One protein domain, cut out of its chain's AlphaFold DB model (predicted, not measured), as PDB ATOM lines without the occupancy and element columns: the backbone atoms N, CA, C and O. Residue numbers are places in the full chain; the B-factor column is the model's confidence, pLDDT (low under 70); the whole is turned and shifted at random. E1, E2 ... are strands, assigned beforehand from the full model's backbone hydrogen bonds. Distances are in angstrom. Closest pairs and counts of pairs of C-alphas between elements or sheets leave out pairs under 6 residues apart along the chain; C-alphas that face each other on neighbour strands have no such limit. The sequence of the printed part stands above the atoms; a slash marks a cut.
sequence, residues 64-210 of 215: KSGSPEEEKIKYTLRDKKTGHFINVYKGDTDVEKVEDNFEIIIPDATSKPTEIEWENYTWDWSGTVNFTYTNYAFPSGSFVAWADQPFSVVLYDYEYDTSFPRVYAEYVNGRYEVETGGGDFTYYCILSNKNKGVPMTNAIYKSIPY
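AT A GLANCE: This is residues 64 to 210 of the 215 residues of an uncharacterized protein of Tissierellia sp. JN-28 (UniProt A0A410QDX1). Two sheets stand face to face as a sandwich, a five-stranded one of E4, E11, E6, E9 and E8 covered over part of one face by a smaller one of E5, E10 and E7, their strands running nearly along one another. A third small sheet, E2, E1 and E3, sits off one end of this sandwich and adds to the longest axis. The printed part has 147 residues with no named helix and eleven named strands, E1 to E11 in order along the chain, and each sheet is antiparallel, in the orders E4 E11 E6 E9 E8, E5 E10 E7 and E2 E1 E3. The class is all strand, though under half of the residues, 62 of 147, are in named elements. The whole is compact, with a radius of gyration of the C-alphas of 15.9 A and spans of 48 by 35 by 30 A.

IN THESE COORDINATES: Begin in the largest sheet with E9, residues 175 to 183, the longest strand; find C-alpha 175 at (286.063, 496.522, 389.735), from which it runs 25.4 A. Beside it are E6, residues 141 to 147, 20.8 A, and E8, residues 170 to 172. Further across are E11, residues 204 to 209, 16.6 A, ending at C-alpha 209 at (307.508, 499.952, 399.636), and E4, residues 121 to 124. The facing sheet has E7, residues 151 to 157, 20.2 A; E10, residues 187 to 193, 19.9 A; and E5, residues 131 to 133. For the third sheet, find C-alpha 73 at (292.554, 519.248, 379.670), where E1, residues 73 to 79, begins its 17.3 A; E2 is residues 85 to 89 and E3 residues 102 to 105.

HOW THE PARTS SIT: In the five-stranded sheet, look at E6 and E9, where N 145 and O 178 are 2.9 A apart, within hydrogen-bond range. On the other side of E6 is E11, with N 206 and O 144 at 2.8 A, and then edge strand E4, with N 123 and O 205 at 2.9 A. E8 and E9 form a hairpin, with N 172 and O 175 at 2.8 A. The two sheets of the sandwich have best planes 15 degrees apart and strands at 14 degrees; E6 and E10 are near each other. In the facing sheet, N 154 and O 190 of E7 and E10 are 2.9 A apart, and N 191 and O 132 of E10 and E5 are 2.8 A apart. E1 and E2 form a hairpin, with N 77 and O 86 at 2.8 A; N 105 of E3 is 2.8 A from O 76. E1 and E5 are only just apart, their closest C-alphas 8.5 A from each other.

THE WHOLE: The C-alphas of Lys 81 and Asp 184 are the two farthest apart, at 49.1 A. The printed part has no cut; the links E2 to E3, E3 to E4 and E7 to E8 are long. Mean pLDDT of the printed part is 85.2, and it is under 70 at residues 64 to 72, 92 to 100 and 182.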
ATOM      1  N   LYS A  64     297.775 506.249 370.358       42.56
ATOM      2  CA  LYS A  64     298.968 507.080 370.617       42.56
ATOM      3  C   LYS A  64     299.082 507.407 372.109       42.56
ATOM      4  O   LYS A  64     298.069 507.639 372.764       42.56
ATOM      5  N   SER A  65     300.314 507.408 372.616       45.38
ATOM      6  CA  SER A  65     300.700 507.547 374.028       45.38
ATOM      7  C   SER A  65     300.148 508.823 374.681       45.38
ATOM      8  O   SER A  65     300.841 509.830 374.769       45.38
ATOM      9  N   GLY A  66     298.888 508.762 375.122       48.78
ATOM     10  CA  GLY A  66     298.060 509.949 375.326       48.78
ATOM     11  C   GLY A  66     297.630 510.549 373.981       48.78
ATOM     12  O   GLY A  66     298.465 510.852 373.123       48.78
ATOM     13  N   SER A  67     296.325 510.773 373.774       45.47
ATOM     14  CA  SER A  67     295.949 511.724 372.721       45.47
ATOM     15  C   SER A  67     296.413 513.112 373.184       45.47
ATOM     16  O   SER A  67     296.234 513.425 374.364       45.47
ATOM     17  N   PRO A  68     296.953 513.991 372.314       51.78
ATOM     18  CA  PRO A  68     297.353 515.346 372.714       51.78
ATOM     19  C   PRO A  68     296.209 516.227 373.243       51.78
ATOM     20  O   PRO A  68     296.414 517.409 373.481       51.78
ATOM     21  N   GLU A  69     294.992 515.696 373.365       54.56
ATOM     22  CA  GLU A  69     293.843 516.312 374.024       54.56
ATOM     23  C   GLU A  69     293.786 515.957 375.517       54.56
ATOM     24  O   GLU A  69     293.361 516.793 376.305       54.56
ATOM     25  N   GLU A  70     294.218 514.753 375.923       59.59
ATOM     26  CA  GLU A  70     294.228 514.316 377.331       59.59
ATOM     27  C   GLU A  70     295.161 515.216 378.157       59.59
ATOM     28  O   GLU A  70     294.732 515.808 379.145       59.59
ATOM     29  N   GLU A  71     296.392 515.437 377.682       59.28
ATOM     30  CA  GLU A  71     297.352 516.377 378.287       59.28
ATOM     31  C   GLU A  71     296.923 517.849 378.175       59.28
ATOM     32  O   GLU A  71     297.441 518.709 378.896       59.28
ATOM     33  N   LYS A  72     295.982 518.164 377.275       68.25
ATOM     34  CA  LYS A  72     295.432 519.511 377.126       68.25
ATOM     35  C   LYS A  72     294.294 519.811 378.082       68.25
ATOM     36  O   LYS A  72     294.013 520.991 378.216       68.25
ATOM     37  N   ILE A  73     293.637 518.861 378.748       74.38
ATOM     38  CA  ILE A  73     292.554 519.248 379.670       74.38
ATOM     39  C   ILE A  73     293.145 520.117 380.798       74.38
ATOM     40  O   ILE A  73     294.145 519.763 381.425       74.38
ATOM     41  N   LYS A  74     292.560 521.303 380.994       76.50
ATOM     42  CA  LYS A  74     292.938 522.294 382.008       76.50
ATOM     43  C   LYS A  74     292.132 522.079 383.291       76.50
ATOM     44  O   LYS A  74     292.702 522.110 384.375       76.50
ATOM     45  N   TYR A  75     290.830 521.843 383.142       78.25
ATOM     46  CA  TYR A  75     289.889 521.425 384.186       78.25
ATOM     47  C   TYR A  75     288.592 520.904 383.541       78.25
ATOM     48  O   TYR A  75     288.369 521.086 382.340       78.25
ATOM     49  N   THR A  76     287.714 520.285 384.334       83.44
ATOM     50  CA  THR A  76     286.341 519.958 383.917       83.44
ATOM     51  C   THR A  76     285.365 520.835 384.696       83.44
ATOM     52  O   THR A  76     285.442 520.919 385.916       83.44
ATOM     53  N   LEU A  77     284.431 521.486 384.010       86.25
ATOM     54  CA  LEU A  77     283.286 522.149 384.631       86.25
ATOM     55  C   LEU A  77     282.145 521.149 384.824       86.25
ATOM     56  O   LEU A  77     281.897 520.320 383.950       86.25
ATOM     57  N   ARG A  78     281.401 521.273 385.920       87.44
ATOM     58  CA  ARG A  78     280.131 520.574 386.149       87.44
ATOM     59  C   ARG A  78     279.012 521.585 386.346       87.44
ATOM     60  O   ARG A  78     279.133 522.486 387.170       87.44
ATOM     61  N   ASP A  79     277.913 521.420 385.624       87.38
ATOM     62  CA  ASP A  79     276.672 522.167 385.841       87.38
ATOM     63  C   ASP A  79     276.006 521.703 387.151       87.38
ATOM     64  O   ASP A  79     275.640 520.535 387.299       87.38
ATOM     65  N   LYS A  80     275.818 522.620 388.106       86.56
ATOM     66  CA  LYS A  80     275.223 522.349 389.429       86.56
ATOM     67  C   LYS A  80     273.724 522.021 389.375       86.56
ATOM     68  O   LYS A  80     273.183 521.514 390.354       86.56
ATOM     69  N   LYS A  81     273.035 522.328 388.269       86.69
ATOM     70  CA  LYS A  81     271.596 522.083 388.062       86.69
ATOM     71  C   LYS A  81     271.334 520.784 387.308       86.69
ATOM     72  O   LYS A  81     270.416 520.058 387.674       86.69
ATOM     73  N   THR A  82     272.102 520.504 386.252       87.31
ATOM     74  CA  THR A  82     271.907 519.297 385.419       87.31
ATOM     75  C   THR A  82     272.850 518.147 385.771       87.31
ATOM     76  O   THR A  82     272.586 517.009 385.393       87.31
ATOM     77  N   GLY A  83     273.947 518.418 386.484       85.00
ATOM     78  CA  GLY A  83     275.006 517.448 386.758       85.00
ATOM     79  C   GLY A  83     275.886 517.113 385.549       85.00
ATOM     80  O   GLY A  83     276.734 516.234 385.667       85.00
ATOM     81  N   HIS A  84     275.694 517.778 384.403       84.31
ATOM     82  CA  HIS A  84     276.453 517.538 383.175       84.31
ATOM     83  C   HIS A  84     277.886 518.090 383.267       84.31
ATOM     84  O   HIS A  84     278.113 519.127 383.892       84.31
ATOM     85  N   PHE A  85     278.842 517.416 382.620       84.38
ATOM     86  CA  PHE A  85     280.271 517.735 382.678       84.38
ATOM     87  C   PHE A  85     280.800 518.252 381.332       84.38
ATOM     88  O   PHE A  85     280.403 517.769 380.272       84.38
ATOM     89  N   ILE A  86     281.710 519.228 381.369       83.62
ATOM     90  CA  ILE A  86     282.289 519.901 380.197       83.62
ATOM     91  C   ILE A  86     283.800 520.048 380.409       83.62
ATOM     92  O   ILE A  86     284.232 520.699 381.357       83.62
ATOM     93  N   ASN A  87     284.622 519.476 379.530       82.06
ATOM     94  CA  ASN A  87     286.079 519.654 379.587       82.06
ATOM     95  C   ASN A  87     286.494 520.992 378.960       82.06
ATOM     96  O   ASN A  87     286.022 521.327 377.877       82.06
ATOM     97  N   VAL A  88     287.412 521.706 379.618       79.81
ATOM     98  CA  VAL A  88     288.056 522.930 379.114       79.81
ATOM     99  C   VAL A  88     289.535 522.639 378.869       79.81
ATOM    100  O   VAL A  88     290.186 521.999 379.700       79.81
ATOM    101  N   TYR A  89     290.081 523.088 377.740       79.56
ATOM    102  CA  TYR A  89     291.413 522.725 377.261       79.56
ATOM    103  C   TYR A  89     292.419 523.891 377.326       79.56
ATOM    104  O   TYR A  89     292.090 525.073 377.276       79.56
ATOM    105  N   LYS A  90     293.707 523.554 377.434       73.44
ATOM    106  CA  LYS A  90     294.849 524.472 377.392       73.44
ATOM    107  C   LYS A  90     294.941 525.083 375.993       73.44
ATOM    108  O   LYS A  90     295.296 524.390 375.039       73.44
ATOM    109  N   GLY A  91     294.652 526.378 375.897       71.31
ATOM    110  CA  GLY A  91     294.585 527.121 374.637       71.31
ATOM    111  C   GLY A  91     293.173 527.590 374.283       71.31
ATOM    112  O   GLY A  91     293.050 528.493 373.459       71.31
ATOM    113  N   ASP A  92     292.138 527.061 374.943       68.38
ATOM    114  CA  ASP A  92     290.836 527.723 374.975       68.38
ATOM    115  C   ASP A  92     290.991 529.066 375.705       68.38
ATOM    116  O   ASP A  92     291.738 529.169 376.686       68.38
ATOM    117  N   THR A  93     290.293 530.104 375.236       59.94
ATOM    118  CA  THR A  93     290.199 531.375 375.964       59.94
ATOM    119  C   THR A  93     289.617 531.098 377.345       59.94
ATOM    120  O   THR A  93     288.586 530.430 377.445       59.94
ATOM    121  N   ASP A  94     290.252 531.603 378.407       55.66
ATOM    122  CA  ASP A  94     289.710 531.427 379.753       55.66
ATOM    123  C   ASP A  94     288.281 531.966 379.817       55.66
ATOM    124  O   ASP A  94     287.986 533.071 379.357       55.66
ATOM    125  N   VAL A  95     287.386 531.164 380.390       55.12
ATOM    126  CA  VAL A  95     285.994 531.551 380.599       55.12
ATOM    127  C   VAL A  95     285.993 532.564 381.747       55.12
ATOM    128  O   VAL A  95     285.839 532.189 382.907       55.12
ATOM    129  N   GLU A  96     286.227 533.844 381.424       49.34
ATOM    130  CA  GLU A  96     286.511 534.937 382.382       49.34
ATOM    131  C   GLU A  96     285.458 535.081 383.494       49.34
ATOM    132  O   GLU A  96     285.729 535.659 384.548       49.34
ATOM    133  N   LYS A  97     284.267 534.514 383.281       51.75
ATOM    134  CA  LYS A  97     283.361 534.090 384.346       51.75
ATOM    135  C   LYS A  97     282.892 532.661 384.094       51.75
ATOM    136  O   LYS A  97     281.961 532.448 383.320       51.75
ATOM    137  N   VAL A  98     283.467 531.701 384.814       60.22
ATOM    138  CA  VAL A  98     282.746 530.467 385.150       60.22
ATOM    139  C   VAL A  98     281.509 530.913 385.929       60.22
ATOM    140  O   VAL A  98     281.636 531.408 387.047       60.22
ATOM    141  N   GLU A  99     280.330 530.854 385.305       63.19
ATOM    142  CA  GLU A  99     279.093 531.324 385.939       63.19
ATOM    143  C   GLU A  99     278.831 530.579 387.253       63.19
ATOM    144  O   GLU A  99     279.152 529.396 387.367       63.19
ATOM    145  N   ASP A 100     278.127 531.211 388.200       67.81
ATOM    146  CA  ASP A 100     277.748 530.606 389.492       67.81
ATOM    147  C   ASP A 100     277.016 529.252 389.352       67.81
ATOM    148  O   ASP A 100     276.991 528.449 390.289       67.81
ATOM    149  N   ASN A 101     276.452 528.986 388.169       82.44
ATOM    150  CA  ASN A 101     275.828 527.732 387.755       82.44
ATOM    151  C   ASN A 101     276.799 526.536 387.669       82.44
ATOM    152  O   ASN A 101     276.333 525.399 387.715       82.44
ATOM    153  N   PHE A 102     278.113 526.757 387.565       83.69
ATOM    154  CA  PHE A 102     279.122 525.710 387.379       83.69
ATOM    155  C   PHE A 102     280.073 525.584 388.577       83.69
ATOM    156  O   PHE A 102     280.357 526.556 389.279       83.69
ATOM    157  N   GLU A 103     280.576 524.378 388.828       85.69
ATOM    158  CA  GLU A 103     281.729 524.110 389.700       85.69
ATOM    159  C   GLU A 103     282.905 523.565 388.883       85.69
ATOM    160  O   GLU A 103     282.704 522.898 387.867       85.69
ATOM    161  N   ILE A 104     284.129 523.872 389.313       83.75
ATOM    162  CA  ILE A 104     285.354 523.368 388.687       83.75
ATOM    163  C   ILE A 104     285.758 522.081 389.408       83.75
ATOM    164  O   ILE A 104     286.045 522.109 390.602       83.75
ATOM    165  N   ILE A 105     285.810 520.973 388.674       83.81
ATOM    166  CA  ILE A 105     286.402 519.715 389.123       83.81
ATOM    167  C   ILE A 105     287.860 519.688 388.648       83.81
ATOM    168  O   ILE A 105     288.153 519.878 387.460       83.81
ATOM    169  N   ILE A 106     288.773 519.487 389.595       73.25
ATOM    170  CA  ILE A 106     290.228 519.580 389.422       73.25
ATOM    171  C   ILE A 106     290.835 518.211 389.793       73.25
ATOM    172  O   ILE A 106     290.319 517.565 390.704       73.25
ATOM    173  N   PRO A 107     291.895 517.737 389.114       75.06
ATOM    174  CA  PRO A 107     292.707 516.617 389.601       75.06
ATOM    175  C   PRO A 107     293.355 516.904 390.963       75.06
ATOM    176  O   PRO A 107     293.793 518.031 391.186       75.06
ATOM    177  N   ASP A 108     293.514 515.885 391.817       79.44
ATOM    178  CA  ASP A 108     294.155 516.038 393.140       79.44
ATOM    179  C   ASP A 108     295.587 516.587 393.035       79.44
ATOM    180  O   ASP A 108     295.969 517.505 393.761       79.44
ATOM    181  N   ALA A 109     296.362 516.064 392.081       84.88
ATOM    182  CA  ALA A 109     297.702 516.535 391.755       84.88
ATOM    183  C   ALA A 109     297.832 516.786 390.245       84.88
ATOM    184  O   ALA A 109     297.579 515.906 389.413       84.88
ATOM    185  N   THR A 110     298.238 518.009 389.890       79.88
ATOM    186  CA  THR A 110     298.296 518.519 388.507       79.88
ATOM    187  C   THR A 110     299.707 518.552 387.903       79.88
ATOM    188  O   THR A 110     299.855 518.847 386.714       79.88
ATOM    189  N   SER A 111     300.736 518.215 388.685       87.19
ATOM    190  CA  SER A 111     302.154 518.204 388.302       87.19
ATOM    191  C   SER A 111     302.890 516.990 388.877       87.19
ATOM    192  O   SER A 111     302.428 516.401 389.853       87.19
ATOM    193  N   LYS A 112     304.068 516.662 388.319       90.50
ATOM    194  CA  LYS A 112     304.996 515.673 388.898       90.50
ATOM    195  C   LYS A 112     305.241 515.994 390.390       90.50
ATOM    196  O   LYS A 112     305.501 517.161 390.695       90.50
ATOM    197  N   PRO A 113     305.170 515.004 391.301       94.25
ATOM    198  CA  PRO A 113     305.467 515.213 392.717       94.25
ATOM    199  C   PRO A 113     306.943 515.571 392.937       94.25
ATOM    200  O   PRO A 113     307.811 515.149 392.176       94.25
ATOM    201  N   THR A 114     307.229 516.332 393.994       95.00
ATOM    202  CA  THR A 114     308.594 516.747 394.384       95.00
ATOM    203  C   THR A 114     309.095 516.088 395.668       95.00
ATOM    204  O   THR A 114     310.268 516.225 396.012       95.00
ATOM    205  N   GLU A 115     308.214 515.392 396.381       96.00
ATOM    206  CA  GLU A 115     308.477 514.731 397.660       96.00
ATOM    207  C   GLU A 115     308.356 513.210 397.496       96.00
ATOM    208  O   GLU A 115     307.584 512.725 396.661       96.00
ATOM    209  N   ILE A 116     309.135 512.461 398.281       95.06
ATOM    210  CA  ILE A 116     309.104 510.994 398.312       95.06
ATOM    211  C   ILE A 116     308.445 510.568 399.622       95.06
ATOM    212  O   ILE A 116     308.951 510.900 400.693       95.06
ATOM    213  N   GLU A 117     307.353 509.816 399.522       95.06
ATOM    214  CA  GLU A 117     306.765 509.093 400.647       95.06
ATOM    215  C   GLU A 117     307.431 507.716 400.734       95.06
ATOM    216  O   GLU A 117     307.430 506.962 399.760       95.06
ATOM    217  N   TRP A 118     308.032 507.420 401.884       91.81
ATOM    218  CA  TRP A 118     308.856 506.233 402.118       91.81
ATOM    219  C   TRP A 118     308.095 505.093 402.799       91.81
ATOM    220  O   TRP A 118     308.570 503.959 402.761       91.81
ATOM    221  N   GLU A 119     306.934 505.368 403.398       92.00
ATOM    222  CA  GLU A 119     306.095 504.372 404.069       92.00
ATOM    223  C   GLU A 119     304.954 503.837 403.171       92.00
ATOM    224  O   GLU A 119     304.831 504.149 401.984       92.00
ATOM    225  N   ASN A 120     304.105 502.970 403.737       93.25
ATOM    226  CA  ASN A 120     302.914 502.438 403.070       93.25
ATOM    227  C   ASN A 120     301.873 503.544 402.825       93.25
ATOM    228  O   ASN A 120     301.079 503.872 403.708       93.25
ATOM    229  N   TYR A 121     301.819 504.072 401.603       94.94
ATOM    230  CA  TYR A 121     300.877 505.125 401.232       94.94
ATOM    231  C   TYR A 121     299.535 504.573 400.731       94.94
ATOM    232  O   TYR A 121     299.458 503.537 400.065       94.94
ATOM    233  N   THR A 122     298.442 505.281 401.012       96.75
ATOM    234  CA  THR A 122     297.100 505.006 400.476       96.75
ATOM    235  C   THR A 122     296.370 506.325 400.263       96.75
ATOM    236  O   THR A 122     296.335 507.151 401.169       96.75
ATOM    237  N   TRP A 123     295.746 506.498 399.096       95.81
ATOM    238  CA  TRP A 123     294.983 507.698 398.758       95.81
ATOM    239  C   TRP A 123     293.680 507.366 398.031       95.81
ATOM    240  O   TRP A 123     293.637 506.438 397.220       95.81
ATOM    241  N   ASP A 124     292.637 508.141 398.318       94.62
ATOM    242  CA  ASP A 124     291.353 508.115 397.618       94.62
ATOM    243  C   ASP A 124     291.317 509.266 396.607       94.62
ATOM    244  O   ASP A 124     291.311 510.429 396.996       94.62
ATOM    245  N   TRP A 125     291.321 508.923 395.317       91.88
ATOM    246  CA  TRP A 125     291.241 509.856 394.187       91.88
ATOM    247  C   TRP A 125     289.835 509.868 393.560       91.88
ATOM    248  O   TRP A 125     289.650 510.261 392.403       91.88
ATOM    249  N   SER A 126     288.813 509.426 394.302       91.50
ATOM    250  CA  SER A 126     287.407 509.585 393.917       91.50
ATOM    251  C   SER A 126     287.039 511.065 393.779       91.50
ATOM    252  O   SER A 126     287.531 511.924 394.499       91.50
ATOM    253  N   GLY A 127     286.149 511.385 392.842       87.69
ATOM    254  CA  GLY A 127     285.781 512.764 392.515       87.69
ATOM    255  C   GLY A 127     286.723 513.453 391.519       87.69
ATOM    256  O   GLY A 127     286.290 514.393 390.854       87.69
ATOM    257  N   THR A 128     287.955 512.964 391.332       85.50
ATOM    258  CA  THR A 128     288.874 513.500 390.312       85.50
ATOM    259  C   THR A 128     288.416 513.186 388.888       85.50
ATOM    260  O   THR A 128     287.627 512.270 388.640       85.50
ATOM    261  N   VAL A 129     288.925 513.955 387.924       78.44
ATOM    262  CA  VAL A 129     288.584 513.862 386.498       78.44
ATOM    263  C   VAL A 129     289.845 513.757 385.645       78.44
ATOM    264  O   VAL A 129     290.839 514.435 385.891       78.44
ATOM    265  N   ASN A 130     289.770 512.983 384.561       78.19
ATOM    266  CA  ASN A 130     290.822 512.871 383.544       78.19
ATOM    267  C   ASN A 130     292.150 512.313 384.106       78.19
ATOM    268  O   ASN A 130     292.154 511.170 384.559       78.19
ATOM    269  N   PHE A 131     293.272 513.043 384.025       78.12
ATOM    270  CA  PHE A 131     294.576 512.605 384.545       78.12
ATOM    271  C   PHE A 131     294.819 513.113 385.970       78.12
ATOM    272  O   PHE A 131     294.370 514.195 386.326       78.12
ATOM    273  N   THR A 132     295.551 512.356 386.784       86.94
ATOM    274  CA  THR A 132     295.950 512.728 388.152       86.94
ATOM    275  C   THR A 132     297.330 512.134 388.429       86.94
ATOM    276  O   THR A 132     297.542 510.941 388.205       86.94
ATOM    277  N   TYR A 133     298.285 512.960 388.858       91.12
ATOM    278  CA  TYR A 133     299.581 512.473 389.340       91.12
ATOM    279  C   TYR A 133     299.414 511.818 390.720       91.12
ATOM    280  O   TYR A 133     298.466 512.118 391.443       91.12
ATOM    281  N   THR A 134     300.333 510.945 391.123       94.44
ATOM    282  CA  THR A 134     300.431 510.559 392.536       94.44
ATOM    283  C   THR A 134     300.952 511.738 393.357       94.44
ATOM    284  O   THR A 134     301.853 512.449 392.913       94.44
ATOM    285  N   ASN A 135     300.397 511.937 394.556       93.94
ATOM    286  CA  ASN A 135     300.725 513.073 395.435       93.94
ATOM    287  C   ASN A 135     302.211 513.098 395.825       93.94
ATOM    288  O   ASN A 135     302.792 514.160 396.030       93.94
ATOM    289  N   TYR A 136     302.816 511.910 395.871       95.56
ATOM    290  CA  TYR A 136     304.224 511.672 396.146       95.56
ATOM    291  C   TYR A 136     304.841 510.802 395.049       95.56
ATOM    292  O   TYR A 136     304.142 510.091 394.313       95.56
ATOM    293  N   ALA A 137     306.166 510.848 394.961       96.00
ATOM    294  CA  ALA A 137     306.944 509.730 394.457       96.00
ATOM    295  C   ALA A 137     307.108 508.679 395.572       96.00
ATOM    296  O   ALA A 137     306.968 508.987 396.753       96.00
ATOM    297  N   PHE A 138     307.411 507.442 395.202       94.94
ATOM    298  CA  PHE A 138     307.514 506.307 396.113       94.94
ATOM    299  C   PHE A 138     308.812 505.534 395.868       94.94
ATOM    300  O   PHE A 138     309.261 505.476 394.720       94.94
ATOM    301  N   PRO A 139     309.424 504.921 396.895       93.31
ATOM    302  CA  PRO A 139     310.590 504.064 396.728       93.31
ATOM    303  C   PRO A 139     310.260 502.787 395.944       93.31
ATOM    304  O   PRO A 139     309.097 502.431 395.751       93.31
ATOM    305  N   SER A 140     311.320 502.068 395.566       91.81
ATOM    306  CA  SER A 140     311.303 500.658 395.140       91.81
ATOM    307  C   SER A 140     310.238 499.849 395.898       91.81
ATOM    308  O   SER A 140     310.239 499.818 397.130       91.81
ATOM    309  N   GLY A 141     309.298 499.231 395.176       91.25
ATOM    310  CA  GLY A 141     308.099 498.655 395.789       91.25
ATOM    311  C   GLY A 141     307.064 498.117 394.801       91.25
ATOM    312  O   GLY A 141     307.380 497.733 393.671       91.25
ATOM    313  N   SER A 142     305.810 498.081 395.253       92.62
ATOM    314  CA  SER A 142     304.628 497.687 394.477       92.62
ATOM    315  C   SER A 142     303.573 498.796 394.471       92.62
ATOM    316  O   SER A 142     303.254 499.362 395.515       92.62
ATOM    317  N   PHE A 143     302.993 499.063 393.300       95.75
ATOM    318  CA  PHE A 143     301.897 500.014 393.114       95.75
ATOM    319  C   PHE A 143     300.597 499.272 392.808       95.75
ATOM    320  O   PHE A 143     300.543 498.461 391.876       95.75
ATOM    321  N   VAL A 144     299.542 499.581 393.561       96.25
ATOM    322  CA  VAL A 144     298.201 499.005 393.399       96.25
ATOM    323  C   VAL A 144     297.204 500.136 393.185       96.25
ATOM    324  O   VAL A 144     297.187 501.087 393.959       96.25
ATOM    325  N   ALA A 145     296.329 500.029 392.192       97.25
ATOM    326  CA  ALA A 145     295.218 500.959 392.010       97.25
ATOM    327  C   ALA A 145     293.940 500.212 391.629       97.25
ATOM    328  O   ALA A 145     293.994 499.182 390.955       97.25
ATOM    329  N   TRP A 146     292.786 500.737 392.037       97.88
ATOM    330  CA  TRP A 146     291.481 500.239 391.606       97.88
ATOM    331  C   TRP A 146     290.421 501.336 391.575       97.88
ATOM    332  O   TRP A 146     290.568 502.354 392.248       97.88
ATOM    333  N   ALA A 147     289.343 501.101 390.826       96.75
ATOM    334  CA  ALA A 147     288.143 501.937 390.793       96.75
ATOM    335  C   ALA A 147     286.952 501.185 390.176       96.75
ATOM    336  O   ALA A 147     287.139 500.179 389.490       96.75
ATOM    337  N   ASP A 148     285.737 501.713 390.324       95.75
ATOM    338  CA  ASP A 148     284.537 501.134 389.693       95.75
ATOM    339  C   ASP A 148     284.431 501.459 388.184       95.75
ATOM    340  O   ASP A 148     283.624 500.870 387.465       95.75
ATOM    341  N   GLN A 149     285.268 502.373 387.678       94.38
ATOM    342  CA  GLN A 149     285.302 502.828 386.280       94.38
ATOM    343  C   GLN A 149     286.646 502.503 385.600       94.38
ATOM    344  O   GLN A 149     287.664 502.406 386.289       94.38
ATOM    345  N   PRO A 150     286.697 502.385 384.256       93.62
ATOM    346  CA  PRO A 150     287.934 502.089 383.543       93.62
ATOM    347  C   PRO A 150     288.946 503.234 383.645       93.62
ATOM    348  O   PRO A 150     288.653 504.386 383.310       93.62
ATOM    349  N   PHE A 151     290.175 502.897 384.023       93.44
ATOM    350  CA  PHE A 151     291.305 503.822 384.071       93.44
ATOM    351  C   PHE A 151     292.569 503.189 383.475       93.44
ATOM    352  O   PHE A 151     292.582 502.043 383.022       93.44
ATOM    353  N   SER A 152     293.647 503.962 383.447       93.31
ATOM    354  CA  SER A 152     294.986 503.509 383.076       93.31
ATOM    355  C   SER A 152     296.035 504.134 383.986       93.31
ATOM    356  O   SER A 152     295.775 505.160 384.613       93.31
ATOM    357  N   VAL A 153     297.211 503.518 384.042       93.75
ATOM    358  CA  VAL A 153     298.369 503.969 384.812       93.75
ATOM    359  C   VAL A 153     299.571 504.050 383.876       93.75
ATOM    360  O   VAL A 153     299.843 503.123 383.110       93.75
ATOM    361  N   VAL A 154     300.306 505.155 383.952       93.25
ATOM    362  CA  VAL A 154     301.668 505.270 383.424       93.25
ATOM    363  C   VAL A 154     302.593 505.432 384.620       93.25
ATOM    364  O   VAL A 154     302.469 506.409 385.357       93.25
ATOM    365  N   LEU A 155     303.490 504.469 384.827       94.19
ATOM    366  CA  LEU A 155     304.569 504.603 385.801       94.19
ATOM    367  C   LEU A 155     305.720 505.381 385.162       94.19
ATOM    368  O   LEU A 155     305.996 505.212 383.973       94.19
ATOM    369  N   TYR A 156     306.400 506.194 385.960       94.56
ATOM    370  CA  TYR A 156     307.583 506.949 385.570       94.56
ATOM    371  C   TYR A 156     308.737 506.648 386.519       94.56
ATOM    372  O   TYR A 156     308.564 506.610 387.737       94.56
ATOM    373  N   ASP A 157     309.923 506.483 385.946       93.88
ATOM    374  CA  ASP A 157     311.197 506.508 386.655       93.88
ATOM    375  C   ASP A 157     311.451 507.937 387.169       93.88
ATOM    376  O   ASP A 157     311.513 508.883 386.379       93.88
ATOM    377  N   TYR A 158     311.555 508.119 388.488       93.62
ATOM    378  CA  TYR A 158     311.663 509.454 389.083       93.62
ATOM    379  C   TYR A 158     312.992 510.150 388.750       93.62
ATOM    380  O   TYR A 158     313.003 511.373 388.584       93.62
ATOM    381  N   GLU A 159     314.076 509.374 388.635       92.19
ATOM    382  CA  GLU A 159     315.451 509.836 388.397       92.19
ATOM    383  C   GLU A 159     315.663 510.256 386.938       92.19
ATOM    384  O   GLU A 159     316.283 511.284 386.668       92.19
ATOM    385  N   TYR A 160     315.135 509.469 385.996       90.62
ATOM    386  CA  TYR A 160     315.355 509.668 384.560       90.62
ATOM    387  C   TYR A 160     314.180 510.299 383.804       90.62
ATOM    388  O   TYR A 160     314.312 510.538 382.603       90.62
ATOM    389  N   ASP A 161     313.054 510.550 384.478       88.81
ATOM    390  CA  ASP A 161     311.825 511.144 383.922       88.81
ATOM    391  C   ASP A 161     311.234 510.373 382.721       88.81
ATOM    392  O   ASP A 161     310.500 510.915 381.897       88.81
ATOM    393  N   THR A 162     311.559 509.080 382.608       90.62
ATOM    394  CA  THR A 162     311.115 508.197 381.517       90.62
ATOM    395  C   THR A 162     309.921 507.351 381.954       90.62
ATOM    396  O   THR A 162     309.866 506.856 383.084       90.62
ATOM    397  N   SER A 163     308.952 507.185 381.060       91.56
ATOM    398  CA  SER A 163     307.752 506.391 381.297       91.56
ATOM    399  C   SER A 163     307.950 504.912 380.967       91.56
ATOM    400  O   SER A 163     308.736 504.521 380.104       91.56
ATOM    401  N   PHE A 164     307.164 504.076 381.635       92.62
ATOM    402  CA  PHE A 164     306.882 502.710 381.211       92.62
ATOM    403  C   PHE A 164     305.668 502.691 380.264       92.62
ATOM    404  O   PHE A 164     304.820 503.588 380.340       92.62
ATOM    405  N   PRO A 165     305.526 501.667 379.399       91.62
ATOM    406  CA  PRO A 165     304.315 501.459 378.608       91.62
ATOM    407  C   PRO A 165     303.035 501.515 379.460       91.62
ATOM    408  O   PRO A 165     302.974 500.955 380.556       91.62
ATOM    409  N   ARG A 166     302.003 502.201 378.953       92.06
ATOM    410  CA  ARG A 166     300.746 502.447 379.679       92.06
ATOM    411  C   ARG A 166     300.011 501.136 379.967       92.06
ATOM    412  O   ARG A 166     299.635 500.419 379.041       92.06
ATOM    413  N   VAL A 167     299.733 500.876 381.243       93.50
ATOM    414  CA  VAL A 167     298.912 499.746 381.693       93.50
ATOM    415  C   VAL A 167     297.459 500.204 381.803       93.50
ATOM    416  O   VAL A 167     297.161 501.191 382.473       93.50
ATOM    417  N   TYR A 168     296.543 499.495 381.156       94.00
ATOM    418  CA  TYR A 168     295.104 499.685 381.317       94.00
ATOM    419  C   TYR A 168     294.585 498.800 382.445       94.00
ATOM    420  O   TYR A 168     295.044 497.671 382.617       94.00
ATOM    421  N   ALA A 169     293.639 499.320 383.222       95.44
ATOM    422  CA  ALA A 169     293.045 498.577 384.319       95.44
ATOM    423  C   ALA A 169     292.170 497.434 383.792       95.44
ATOM    424  O   ALA A 169     291.320 497.631 382.922       95.44
ATOM    425  N   GLU A 170     292.382 496.236 384.324       94.75
ATOM    426  CA  GLU A 170     291.636 495.033 383.958       94.75
ATOM    427  C   GLU A 170     290.417 494.893 384.874       94.75
ATOM    428  O   GLU A 170     290.512 495.149 386.074       94.75
ATOM    429  N   TYR A 171     289.261 494.505 384.329       94.88
ATOM    430  CA  TYR A 171     288.050 494.333 385.132       94.88
ATOM    431  C   TYR A 171     288.047 492.968 385.832       94.88
ATOM    432  O   TYR A 171     287.752 491.940 385.219       94.88
ATOM    433  N   VAL A 172     288.371 492.959 387.125       89.81
ATOM    434  CA  VAL A 172     288.508 491.761 387.965       89.81
ATOM    435  C   VAL A 172     287.808 491.959 389.310       89.81
ATOM    436  O   VAL A 172     287.781 493.048 389.873       89.81
ATOM    437  N   ASN A 173     287.219 490.890 389.854       88.12
ATOM    438  CA  ASN A 173     286.561 490.900 391.172       88.12
ATOM    439  C   ASN A 173     285.473 491.987 391.358       88.12
ATOM    440  O   ASN A 173     285.191 492.396 392.482       88.12
ATOM    441  N   GLY A 174     284.849 492.443 390.265       93.56
ATOM    442  CA  GLY A 174     283.766 493.437 390.274       93.56
ATOM    443  C   GLY A 174     284.195 494.894 390.058       93.56
ATOM    444  O   GLY A 174     283.324 495.757 389.960       93.56
ATOM    445  N   ARG A 175     285.498 495.174 389.926       96.06
ATOM    446  CA  ARG A 175     286.063 496.522 389.735       96.06
ATOM    447  C   ARG A 175     287.221 496.500 388.733       96.06
ATOM    448  O   ARG A 175     287.679 495.437 388.330       96.06
ATOM    449  N   TYR A 176     287.710 497.661 388.325       97.56
ATOM    450  CA  TYR A 176     288.927 497.772 387.521       97.56
ATOM    451  C   TYR A 176     290.150 497.781 388.443       97.56
ATOM    452  O   TYR A 176     290.141 498.504 389.436       97.56
ATOM    453  N   GLU A 177     291.198 497.013 388.132       97.62
ATOM    454  CA  GLU A 177     292.449 496.964 388.906       97.62
ATOM    455  C   GLU A 177     293.700 497.097 388.017       97.62
ATOM    456  O   GLU A 177     293.767 496.560 386.910       97.62
ATOM    457  N   VAL A 178     294.729 497.770 388.542       97.00
ATOM    458  CA  VAL A 178     296.124 497.706 388.074       97.00
ATOM    459  C   VAL A 178     296.993 497.311 389.257       97.00
ATOM    460  O   VAL A 178     296.829 497.839 390.357       97.00
ATOM    461  N   GLU A 179     297.946 496.408 389.040       96.12
ATOM    462  CA  GLU A 179     298.903 496.035 390.076       96.12
ATOM    463  C   GLU A 179     300.273 495.735 389.470       96.12
ATOM    464  O   GLU A 179     300.411 494.861 388.612       96.12
ATOM    465  N   THR A 180     301.292 496.459 389.925       94.38
ATOM    466  CA  THR A 180     302.667 496.411 389.405       94.38
ATOM    467  C   THR A 180     303.679 496.417 390.548       94.38
ATOM    468  O   THR A 180     303.328 496.713 391.687       94.38
ATOM    469  N   GLY A 181     304.936 496.098 390.259       87.94
ATOM    470  CA  GLY A 181     306.038 496.247 391.206       87.94
ATOM    471  C   GLY A 181     307.340 495.669 390.669       87.94
ATOM    472  O   GLY A 181     307.451 495.349 389.488       87.94
ATOM    473  N   GLY A 182     308.329 495.484 391.534       67.06
ATOM    474  CA  GLY A 182     309.556 494.759 391.196       67.06
ATOM    475  C   GLY A 182     310.566 495.564 390.383       67.06
ATOM    476  O   GLY A 182     311.443 494.958 389.773       67.06
ATOM    477  N   GLY A 183     310.420 496.890 390.371       72.50
ATOM    478  CA  GLY A 183     311.473 497.827 389.997       72.50
ATOM    479  C   GLY A 183     312.315 498.205 391.215       72.50
ATOM    480  O   GLY A 183     311.786 498.311 392.317       72.50
ATOM    481  N   ASP A 184     313.610 498.419 391.004       84.50
ATOM    482  CA  ASP A 184     314.641 498.749 391.997       84.50
ATOM    483  C   ASP A 184     314.842 500.266 392.202       84.50
ATOM    484  O   ASP A 184     315.896 500.715 392.647       84.50
ATOM    485  N   PHE A 185     313.836 501.073 391.855       90.69
ATOM    486  CA  PHE A 185     313.961 502.518 391.663       90.69
ATOM    487  C   PHE A 185     312.780 503.300 392.248       90.69
ATOM    488  O   PHE A 185     311.666 502.786 392.360       90.69
ATOM    489  N   THR A 186     313.018 504.569 392.587       94.62
ATOM    490  CA  THR A 186     311.961 505.510 392.986       94.62
ATOM    491  C   THR A 186     311.082 505.844 391.781       94.62
ATOM    492  O   THR A 186     311.597 506.224 390.727       94.62
ATOM    493  N   TYR A 187     309.765 505.740 391.929       94.88
ATOM    494  CA  TYR A 187     308.799 505.950 390.853       94.88
ATOM    495  C   TYR A 187     307.687 506.925 391.252       94.88
ATOM    496  O   TYR A 187     307.439 507.174 392.428       94.88
ATOM    497  N   TYR A 188     306.977 507.461 390.267       95.25
ATOM    498  CA  TYR A 188     305.672 508.100 390.465       95.25
ATOM    499  C   TYR A 188     304.713 507.623 389.374       95.25
ATOM    500  O   TYR A 188     305.148 507.036 388.380       95.25
ATOM    501  N   CYS A 189     303.410 507.841 389.550       94.06
ATOM    502  CA  CYS A 189     302.421 507.424 388.556       94.06
ATOM    503  C   CYS A 189     301.591 508.604 388.048       94.06
ATOM    504  O   CYS A 189     301.308 509.548 388.783       94.06
ATOM    505  N   ILE A 190     301.137 508.499 386.801       92.38
ATOM    506  CA  ILE A 190     299.970 509.226 386.301       92.38
ATOM    507  C   ILE A 190     298.836 508.213 386.173       92.38
ATOM    508  O   ILE A 190     298.915 507.288 385.360       92.38
ATOM    509  N   LEU A 191     297.779 508.393 386.959       92.56
ATOM    510  CA  LEU A 191     296.505 507.717 386.753       92.56
ATOM    511  C   LEU A 191     295.695 508.507 385.715       92.56
ATOM    512  O   LEU A 191     295.824 509.727 385.596       92.56
ATOM    513  N   SER A 192     294.894 507.831 384.895       88.69
ATOM    514  CA  SER A 192     294.040 508.491 383.898       88.69
ATOM    515  C   SER A 192     292.713 507.758 383.727       88.69
ATOM    516  O   SER A 192     292.694 506.635 383.219       88.69
ATOM    517  N   ASN A 193     291.612 508.410 384.103       88.69
ATOM    518  CA  ASN A 193     290.246 507.971 383.820       88.69
ATOM    519  C   ASN A 193     290.006 507.918 382.301       88.69
ATOM    520  O   ASN A 193     290.366 508.857 381.587       88.69
ATOM    521  N   LYS A 194     289.377 506.848 381.798       85.25
ATOM    522  CA  LYS A 194     288.994 506.739 380.380       85.25
ATOM    523  C   LYS A 194     287.589 507.246 380.056       85.25
ATOM    524  O   LYS A 194     287.344 507.628 378.913       85.25
ATOM    525  N   ASN A 195     286.718 507.393 381.049       82.25
ATOM    526  CA  ASN A 195     285.447 508.103 380.914       82.25
ATOM    527  C   ASN A 195     285.684 509.623 381.027       82.25
ATOM    528  O   ASN A 195     285.390 510.227 382.058       82.25
ATOM    529  N   LYS A 196     286.264 510.235 379.979       72.88
ATOM    530  CA  LYS A 196     286.645 511.665 379.942       72.88
ATOM    531  C   LYS A 196     285.521 512.571 380.476       72.88
ATOM    532  O   LYS A 196     284.378 512.465 380.043       72.88
ATOM    533  N   GLY A 197     285.864 513.479 381.391       72.31
ATOM    534  CA  GLY A 197     284.929 514.413 382.033       72.31
ATOM    535  C   GLY A 197     284.018 513.831 383.126       72.31
ATOM    536  O   GLY A 197     283.462 514.604 383.896       72.31
ATOM    537  N   VAL A 198     283.882 512.508 383.260       83.00
ATOM    538  CA  VAL A 198     283.137 511.898 384.377       83.00
ATOM    539  C   VAL A 198     284.058 511.802 385.605       83.00
ATOM    540  O   VAL A 198     285.204 511.383 385.448       83.00
ATOM    541  N   PRO A 199     283.609 512.144 386.825       88.12
ATOM    542  CA  PRO A 199     284.394 511.915 388.035       88.12
ATOM    543  C   PRO A 199     284.634 510.431 388.339       88.12
ATOM    544  O   PRO A 199     283.784 509.582 388.052       88.12
ATOM    545  N   MET A 200     285.779 510.137 388.957       91.38
ATOM    546  CA  MET A 200     286.147 508.812 389.461       91.38
ATOM    547  C   MET A 200     285.307 508.392 390.680       91.38
ATOM    548  O   MET A 200     284.909 509.231 391.487       91.38
ATOM    549  N   THR A 201     285.065 507.089 390.844       92.00
ATOM    550  CA  THR A 201     284.237 506.513 391.920       92.00
ATOM    551  C   THR A 201     284.892 505.280 392.548       92.00
ATOM    552  O   THR A 201     285.417 504.418 391.839       92.00
ATOM    553  N   ASN A 202     284.874 505.228 393.890       95.12
ATOM    554  CA  ASN A 202     285.532 504.209 394.728       95.12
ATOM    555  C   ASN A 202     286.998 503.957 394.323       95.12
ATOM    556  O   ASN A 202     287.488 502.823 394.302       95.12
ATOM    557  N   ALA A 203     287.678 505.041 393.954       95.38
ATOM    558  CA  ALA A 203     288.948 505.037 393.261       95.38
ATOM    559  C   ALA A 203     290.097 505.229 394.252       95.38
ATOM    560  O   ALA A 203     290.311 506.317 394.772       95.38
ATOM    561  N   ILE A 204     290.860 504.167 394.506       96.50
ATOM    562  CA  ILE A 204     291.970 504.161 395.465       96.50
ATOM    563  C   ILE A 204     293.271 503.857 394.723       96.50
ATOM    564  O   ILE A 204     293.284 503.043 393.797       96.50
ATOM    565  N   TYR A 205     294.379 504.447 395.164       96.38
ATOM    566  CA  TYR A 205     295.710 503.907 394.891       96.38
ATOM    567  C   TYR A 205     296.513 503.697 396.175       96.38
ATOM    568  O   TYR A 205     296.245 504.301 397.217       96.38
ATOM    569  N   LYS A 206     297.488 502.793 396.101       96.31
ATOM    570  CA  LYS A 206     298.392 502.418 397.184       96.31
ATOM    571  C   LYS A 206     299.812 502.260 396.671       96.31
ATOM    572  O   LYS A 206     300.022 501.662 395.614       96.31
ATOM    573  N   SER A 207     300.762 502.724 397.473       94.62
ATOM    574  CA  SER A 207     302.159 502.321 397.368       94.62
ATOM    575  C   SER A 207     302.494 501.421 398.547       94.62
ATOM    576  O   SER A 207     302.140 501.725 399.686       94.62
ATOM    577  N   ILE A 208     303.160 500.311 398.258       92.38
ATOM    578  CA  ILE A 208     303.721 499.398 399.246       92.38
ATOM    579  C   ILE A 208     305.223 499.364 398.956       92.38
ATOM    580  O   ILE A 208     305.619 498.717 397.977       92.38
ATOM    581  N   PRO A 209     306.060 500.079 399.728       90.25
ATOM    582  CA  PRO A 209     307.508 499.952 399.636       90.25
ATOM    583  C   PRO A 209     307.916 498.484 399.741       90.25
ATOM    584  O   PRO A 209     307.293 497.710 400.472       90.25
ATOM    585  N   TYR A 210     308.988 498.093 399.060       85.31
ATOM    586  CA  TYR A 210     309.699 496.915 399.524       85.31
ATOM    587  C   TYR A 210     310.355 497.269 400.850       85.31
ATOM    588  O   TYR A 210     311.086 498.257 400.941       85.31
TER     589      TYR A 210